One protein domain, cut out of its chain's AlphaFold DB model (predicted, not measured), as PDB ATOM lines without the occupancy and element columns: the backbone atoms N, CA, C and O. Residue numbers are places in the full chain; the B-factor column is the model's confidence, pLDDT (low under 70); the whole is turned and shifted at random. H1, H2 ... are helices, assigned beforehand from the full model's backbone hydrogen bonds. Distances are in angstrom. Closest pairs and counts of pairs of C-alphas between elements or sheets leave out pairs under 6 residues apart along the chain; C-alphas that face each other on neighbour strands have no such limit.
ATOM      1  N   LEU A 373      55.156  10.539 111.772       78.00
ATOM      2  CA  LEU A 373      54.882   9.580 112.847       78.00
ATOM      3  C   LEU A 373      55.960   9.627 113.944       78.00
ATOM      4  O   LEU A 373      57.160   9.572 113.676       78.00
ATOM      5  N   CYS A 374      55.533   9.668 115.212       67.69
ATOM      6  CA  CYS A 374      56.435   9.629 116.366       67.69
ATOM      7  C   CYS A 374      57.232   8.316 116.416       67.69
ATOM      8  O   CYS A 374      56.693   7.290 116.821       67.69
ATOM      9  N   GLY A 375      58.524   8.362 116.069       72.88
ATOM     10  CA  GLY A 375      59.439   7.218 116.190       72.88
ATOM     11  C   GLY A 375      59.653   6.401 114.911       72.88
ATOM     12  O   GLY A 375      60.235   5.317 114.996       72.88
ATOM     13  N   GLY A 376      59.222   6.917 113.755       65.94
ATOM     14  CA  GLY A 376      59.346   6.245 112.459       65.94
ATOM     15  C   GLY A 376      58.405   5.046 112.302       65.94
ATOM     16  O   GLY A 376      57.660   4.676 113.211       65.94
ATOM     17  N   HIS A 377      58.419   4.429 111.122       63.91
ATOM     18  CA  HIS A 377      57.578   3.275 110.804       63.91
ATOM     19  C   HIS A 377      58.089   2.015 111.537       63.91
ATOM     20  O   HIS A 377      59.026   1.360 111.087       63.91
ATOM     21  N   GLN A 378      57.520   1.679 112.702       57.72
ATOM     22  CA  GLN A 378      58.017   0.587 113.566       57.72
ATOM     23  C   GLN A 378      57.433  -0.813 113.268       57.72
ATOM     24  O   GLN A 378      57.537  -1.713 114.101       57.72
ATOM     25  N   GLY A 379      56.841  -1.061 112.094       61.97
ATOM     26  CA  GLY A 379      56.326  -2.396 111.758       61.97
ATOM     27  C   GLY A 379      56.141  -2.654 110.264       61.97
ATOM     28  O   GLY A 379      56.094  -1.730 109.480       61.97
ATOM     29  N   MET A 380      55.988  -3.922 109.867       50.78
ATOM     30  CA  MET A 380      55.640  -4.342 108.490       50.78
ATOM     31  C   MET A 380      54.139  -4.152 108.171       50.78
ATOM     32  O   MET A 380      53.585  -4.828 107.304       50.78
ATOM     33  N   GLY A 381      53.444  -3.317 108.945       56.16
ATOM     34  CA  GLY A 381      52.000  -3.123 108.869       56.16
ATOM     35  C   GLY A 381      51.661  -1.779 108.244       56.16
ATOM     36  O   GLY A 381      52.358  -0.800 108.467       56.16
ATOM     37  N   ASP A 382      50.565  -1.723 107.493       55.31
ATOM     38  CA  ASP A 382      50.100  -0.486 106.869       55.31
ATOM     39  C   ASP A 382      49.939   0.665 107.876       55.31
ATOM     40  O   ASP A 382      49.239   0.531 108.884       55.31
ATOM     41  N   ALA A 383      50.555   1.820 107.587       59.25
ATOM     42  CA  ALA A 383      50.418   3.017 108.420       59.25
ATOM     43  C   ALA A 383      49.001   3.606 108.337       59.25
ATOM     44  O   ALA A 383      48.547   4.271 109.275       59.25
ATOM     45  N   HIS A 384      48.267   3.342 107.254       62.59
ATOM     46  CA  HIS A 384      46.882   3.771 107.102       62.59
ATOM     47  C   HIS A 384      45.904   2.843 107.866       62.59
ATOM     48  O   HIS A 384      46.052   1.619 107.844       62.59
ATOM     49  N   PRO A 385      44.879   3.377 108.558       63.12
ATOM     50  CA  PRO A 385      43.926   2.549 109.297       63.12
ATOM     51  C   PRO A 385      43.025   1.738 108.351       63.12
ATOM     52  O   PRO A 385      42.237   2.308 107.604       63.12
ATOM     53  N   LYS A 386      43.045   0.402 108.449       70.06
ATOM     54  CA  LYS A 386      42.075  -0.497 107.777       70.06
ATOM     55  C   LYS A 386      40.784  -0.687 108.583       70.06
ATOM     56  O   LYS A 386      40.204  -1.771 108.596       70.06
ATOM     57  N   MET A 387      40.369   0.335 109.324       69.06
ATOM     58  CA  MET A 387      39.230   0.255 110.241       69.06
ATOM     59  C   MET A 387      38.022   1.004 109.676       69.06
ATOM     60  O   MET A 387      38.170   1.926 108.875       69.06
ATOM     61  N   ALA A 388      36.822   0.603 110.099       72.56
ATOM     62  CA  ALA A 388      35.616   1.399 109.892       72.56
ATOM     63  C   ALA A 388      35.748   2.757 110.611       72.56
ATOM     64  O   ALA A 388      36.501   2.871 111.580       72.56
ATOM     65  N   ASN A 389      35.013   3.772 110.147       79.56
ATOM     66  CA  ASN A 389      35.055   5.139 110.683       79.56
ATOM     67  C   ASN A 389      36.459   5.772 110.673       79.56
ATOM     68  O   ASN A 389      37.001   6.166 111.708       79.56
ATOM     69  N   LEU A 390      37.031   5.922 109.473       76.19
ATOM     70  CA  LEU A 390      38.349   6.533 109.246       76.19
ATOM     71  C   LEU A 390      38.549   7.855 110.008       76.19
ATOM     72  O   LEU A 390      39.580   8.020 110.653       76.19
ATOM     73  N   LYS A 391      37.553   8.754 110.012       82.88
ATOM     74  CA  LYS A 391      37.614  10.046 110.728       82.88
ATOM     75  C   LYS A 391      37.961   9.871 112.217       82.88
ATOM     76  O   LYS A 391      38.862  10.534 112.726       82.88
ATOM     77  N   GLU A 392      37.321   8.918 112.894       83.81
ATOM     78  CA  GLU A 392      37.580   8.622 114.308       83.81
ATOM     79  C   GLU A 392      38.957   7.967 114.510       83.81
ATOM     80  O   GLU A 392      39.673   8.276 115.465       83.81
ATOM     81  N   ALA A 393      39.360   7.085 113.589       80.94
ATOM     82  CA  ALA A 393      40.664   6.427 113.640       80.94
ATOM     83  C   ALA A 393      41.829   7.421 113.483       80.94
ATOM     84  O   ALA A 393      42.845   7.275 114.163       80.94
ATOM     85  N   PHE A 394      41.680   8.440 112.629       79.19
ATOM     86  CA  PHE A 394      42.676   9.500 112.466       79.19
ATOM     87  C   PHE A 394      42.773  10.403 113.701       79.19
ATOM     88  O   PHE A 394      43.888  10.717 114.109       79.19
ATOM     89  N   HIS A 395      41.651  10.743 114.346       82.56
ATOM     90  CA  HIS A 395      41.648  11.530 115.590       82.56
ATOM     91  C   HIS A 395      42.323  10.819 116.770       82.56
ATOM     92  O   HIS A 395      42.900  11.471 117.635       82.56
ATOM     93  N   LYS A 396      42.269   9.481 116.822       81.62
ATOM     94  CA  LYS A 396      42.926   8.698 117.882       81.62
ATOM     95  C   LYS A 396      44.445   8.597 117.716       81.62
ATOM     96  O   LYS A 396      45.124   8.242 118.678       81.62
ATOM     97  N   LYS A 397      44.985   8.853 116.519       77.31
ATOM     98  CA  LYS A 397      46.431   8.789 116.271       77.31
ATOM     99  C   LYS A 397      47.103  10.100 116.667       77.31
ATOM    100  O   LYS A 397      46.661  11.176 116.285       77.31
ATOM    101  N   THR A 398      48.203   9.990 117.402       73.88
ATOM    102  CA  THR A 398      49.070  11.115 117.759       73.88
ATOM    103  C   THR A 398      50.217  11.224 116.752       73.88
ATOM    104  O   THR A 398      50.908  10.241 116.478       73.88
ATOM    105  N   TYR A 399      50.416  12.416 116.189       77.25
ATOM    106  CA  TYR A 399      51.492  12.715 115.237       77.25
ATOM    107  C   TYR A 399      52.522  13.660 115.870       77.25
ATOM    108  O   TYR A 399      52.229  14.339 116.861       77.25
ATOM    109  N   GLN A 400      53.737  13.703 115.317       75.94
ATOM    110  CA  GLN A 400      54.770  14.629 115.790       75.94
ATOM    111  C   GLN A 400      54.350  16.087 115.575       75.94
ATOM    112  O   GLN A 400      53.645  16.419 114.625       75.94
ATOM    113  N   GLY A 401      54.799  16.972 116.470       79.12
ATOM    114  CA  GLY A 401      54.626  18.419 116.312       79.12
ATOM    115  C   GLY A 401      53.193  18.929 116.484       79.12
ATOM    116  O   GLY A 401      52.875  19.981 115.940       79.12
ATOM    117  N   ASN A 402      52.329  18.208 117.212       78.75
ATOM    118  CA  ASN A 402      50.901  18.534 117.363       78.75
ATOM    119  C   ASN A 402      50.147  18.641 116.022       78.75
ATOM    120  O   ASN A 402      49.112  19.301 115.939       78.75
ATOM    121  N   VAL A 403      50.651  17.990 114.969       76.75
ATOM    122  CA  VAL A 403      49.978  17.934 113.670       76.75
ATOM    123  C   VAL A 403      48.743  17.040 113.788       76.75
ATOM    124  O   VAL A 403      48.801  15.943 114.344       76.75
ATOM    125  N   GLN A 404      47.610  17.500 113.265       80.50
ATOM    126  CA  GLN A 404      46.401  16.690 113.122       80.50
ATOM    127  C   GLN A 404      46.156  16.442 111.639       80.50
ATOM    128  O   GLN A 404      46.088  17.382 110.851       80.50
ATOM    129  N   LEU A 405      46.028  15.172 111.256       79.19
ATOM    130  CA  LEU A 405      45.611  14.815 109.907       79.19
ATOM    131  C   LEU A 405      44.084  14.869 109.822       79.19
ATOM    132  O   LEU A 405      43.386  14.214 110.602       79.19
ATOM    133  N   MET A 406      43.580  15.634 108.858       80.69
ATOM    134  CA  MET A 406      42.165  15.687 108.500       80.69
ATOM    135  C   MET A 406      41.934  15.009 107.151       80.69
ATOM    136  O   MET A 406      42.840  14.908 106.324       80.69
ATOM    137  N   PHE A 407      40.716  14.510 106.956       78.50
ATOM    138  CA  PHE A 407      40.290  13.889 105.710       78.50
ATOM    139  C   PHE A 407      39.147  14.707 105.124       78.50
ATOM    140  O   PHE A 407      38.039  14.677 105.666       78.50
ATOM    141  N   ASP A 408      39.420  15.380 104.009       81.88
ATOM    142  CA  ASP A 408      38.423  16.122 103.249       81.88
ATOM    143  C   ASP A 408      38.099  15.366 101.960       81.88
ATOM    144  O   ASP A 408      38.985  14.957 101.207       81.88
ATOM    145  N   CYS A 409      36.806  15.142 101.723       81.94
ATOM    146  CA  CYS A 409      36.332  14.592 100.462       81.94
ATOM    147  C   CYS A 409      36.097  15.762  99.508       81.94
ATOM    148  O   CYS A 409      35.286  16.641  99.804       81.94
ATOM    149  N   MET A 410      36.814  15.786  98.388       87.12
ATOM    150  CA  MET A 410      36.629  16.829  97.384       87.12
ATOM    151  C   MET A 410      35.195  16.788  96.817       87.12
ATOM    152  O   MET A 410      34.651  15.689  96.675       87.12
ATOM    153  N   PRO A 411      34.577  17.931  96.465       84.69
ATOM    154  CA  PRO A 411      33.200  17.974  95.956       84.69
ATOM    155  C   PRO A 411      32.961  17.105  94.712       84.69
ATOM    156  O   PRO A 411      31.867  16.588  94.511       84.69
ATOM    157  N   GLU A 412      33.989  16.928  93.883       91.12
ATOM    158  CA  GLU A 412      33.975  16.093  92.681       91.12
ATOM    159  C   GLU A 412      34.169  14.590  92.954       91.12
ATOM    160  O   GLU A 412      34.102  13.771  92.035       91.12
ATOM    161  N   SER A 413      34.426  14.202  94.204       85.25
ATOM    162  CA  SER A 413      34.652  12.810  94.576       85.25
ATOM    163  C   SER A 413      33.353  12.008  94.544       85.25
ATOM    164  O   SER A 413      32.355  12.361  95.167       85.25
ATOM    165  N   LEU A 414      33.389  10.848  93.886       85.75
ATOM    166  CA  LEU A 414      32.284   9.880  93.900       85.75
ATOM    167  C   LEU A 414      32.196   9.090  95.221       85.75
ATOM    168  O   LEU A 414      31.313   8.248  95.389       85.75
ATOM    169  N   VAL A 415      33.120   9.319  96.158       80.94
ATOM    170  CA  VAL A 415      33.169   8.614  97.443       80.94
ATOM    171  C   VAL A 415      32.218   9.282  98.436       80.94
ATOM    172  O   VAL A 415      32.474  10.380  98.924       80.94
ATOM    173  N   THR A 416      31.128   8.594  98.778       86.62
ATOM    174  CA  THR A 416      30.151   9.087  99.764       86.62
ATOM    175  C   THR A 416      30.625   8.864 101.205       86.62
ATOM    176  O   THR A 416      31.321   7.887 101.495       86.62
ATOM    177  N   ASP A 417      30.178   9.697 102.152       83.00
ATOM    178  CA  ASP A 417      30.469   9.510 103.588       83.00
ATOM    179  C   ASP A 417      30.045   8.118 104.100       83.00
ATOM    180  O   ASP A 417      30.701   7.543 104.969       83.00
ATOM    181  N   SER A 418      28.990   7.524 103.522       81.56
ATOM    182  CA  SER A 418      28.561   6.155 103.846       81.56
ATOM    183  C   SER A 418      29.621   5.108 103.487       81.56
ATOM    184  O   SER A 418      29.829   4.153 104.240       81.56
ATOM    185  N   MET A 419      30.319   5.284 102.360       77.50
ATOM    186  CA  MET A 419      31.406   4.393 101.939       77.50
ATOM    187  C   MET A 419      32.620   4.529 102.865       77.50
ATOM    188  O   MET A 419      33.221   3.521 103.237       77.50
ATOM    189  N   ILE A 420      32.929   5.752 103.302       80.50
ATOM    190  CA  ILE A 420      34.022   6.038 104.246       80.50
ATOM    191  C   ILE A 420      33.725   5.436 105.627       80.50
ATOM    192  O   ILE A 420      34.607   4.839 106.249       80.50
ATOM    193  N   ALA A 421      32.482   5.544 106.105       79.94
ATOM    194  CA  ALA A 421      32.068   4.999 107.397       79.94
ATOM    195  C   ALA A 421      32.155   3.463 107.440       79.94
ATOM    196  O   ALA A 421      32.633   2.889 108.419       79.94
ATOM    197  N   LYS A 422      31.747   2.785 106.357       79.06
ATOM    198  CA  LYS A 422      31.723   1.312 106.275       79.06
ATOM    199  C   LYS A 422      33.112   0.665 106.222       79.06
ATOM    200  O   LYS A 422      33.239  -0.492 106.622       79.06
ATOM    201  N   GLY A 423      34.135   1.394 105.770       71.31
ATOM    202  CA  GLY A 423      35.501   0.887 105.619       71.31
ATOM    203  C   GLY A 423      35.673  -0.104 104.456       71.31
ATOM    204  O   GLY A 423      34.710  -0.582 103.854       71.31
ATOM    205  N   ALA A 424      36.929  -0.433 104.138       63.44
ATOM    206  CA  ALA A 424      37.292  -1.251 102.971       63.44
ATOM    207  C   ALA A 424      36.721  -2.684 102.997       63.44
ATOM    208  O   ALA A 424      36.537  -3.299 101.950       63.44
ATOM    209  N   SER A 425      36.398  -3.218 104.178       55.84
ATOM    210  CA  SER A 425      35.922  -4.595 104.353       55.84
ATOM    211  C   SER A 425      34.486  -4.843 103.876       55.84
ATOM    212  O   SER A 425      34.070  -5.996 103.811       55.84
ATOM    213  N   ARG A 426      33.722  -3.794 103.534       55.78
ATOM    214  CA  ARG A 426      32.318  -3.904 103.085       55.78
ATOM    215  C   ARG A 426      32.057  -3.382 101.669       55.78
ATOM    216  O   ARG A 426      30.900  -3.237 101.289       55.78
ATOM    217  N   LEU A 427      33.109  -3.112 100.894       53.44
ATOM    218  CA  LEU A 427      33.011  -2.663  99.498       53.44
ATOM    219  C   LEU A 427      33.143  -3.807  98.477       53.44
ATOM    220  O   LEU A 427      33.328  -3.546  97.292       53.44
ATOM    221  N   SER A 428      33.063  -5.073  98.900       45.88
ATOM    222  CA  SER A 428      32.971  -6.184  97.952       45.88
ATOM    223  C   SER A 428      31.661  -6.071  97.174       45.88
ATOM    224  O   SER A 428      30.599  -5.984  97.791       45.88
ATOM    225  N   ASN A 429      31.753  -6.063  95.842       38.62
ATOM    226  CA  ASN A 429      30.603  -6.068  94.939       38.62
ATOM    227  C   ASN A 429      29.654  -7.214  95.328       38.62
ATOM    228  O   ASN A 429      30.011  -8.379  95.152       38.62
ATOM    229  N   ASN A 430      28.488  -6.866  95.871       36.16
ATOM    230  CA  ASN A 430      27.314  -7.735  95.861       36.16
ATOM    231  C   ASN A 430      26.534  -7.478  94.579       36.16
ATOM    232  O   ASN A 430      26.408  -6.281  94.225       36.16
TER     233      ASN A 430
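Overview. This is residues 373 to 430 of the 430 residues of an uncharacterized protein of Melampsora larici-populina (strain 98AG31 / pathotype 3-4-7) (UniProt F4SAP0). What stands out? Little regular structure: two short helices, H1 and H2, set nearly end to side, with long loops swinging out, of which residues 376 to 382 and 410 to 416 stick out. What makes it up? The printed part has 58 residues, 13 of them in named helices, H1 then H2, and no named strand: all helix. It is loose, with a radius of gyration of the C-alphas of 13.6 A, spanning 40 by 27 by 17 A.

Along the chain. Where is H1? It holds residues 390 to 396, 10.0 A long, from C-alpha 390 at (38.349, 6.533, 109.246). And H2? It holds residues 417 to 422, 8.7 A long, to C-alpha 422 at (31.723, 1.312, 106.275).

Arrangement. Do they touch? They are close but not clearly touching; the closest C-alphas, Leu 390 and Ile 420, are 6.6 A apart. At what tilt? Only just about perpendicular, 72 degrees. Their backbones? In both, every O i to N i+4 pair is within hydrogen-bond range.

Size, cuts and confidence. How large? The farthest C-alphas, Gly 401 and Asn 430, are 43.0 A apart. Any cut? The printed part has no cut; the 20-residue link H1 to H2 is long. Where is pLDDT under 70? Residues 374, 376 to 385, 387 and 424 to 430.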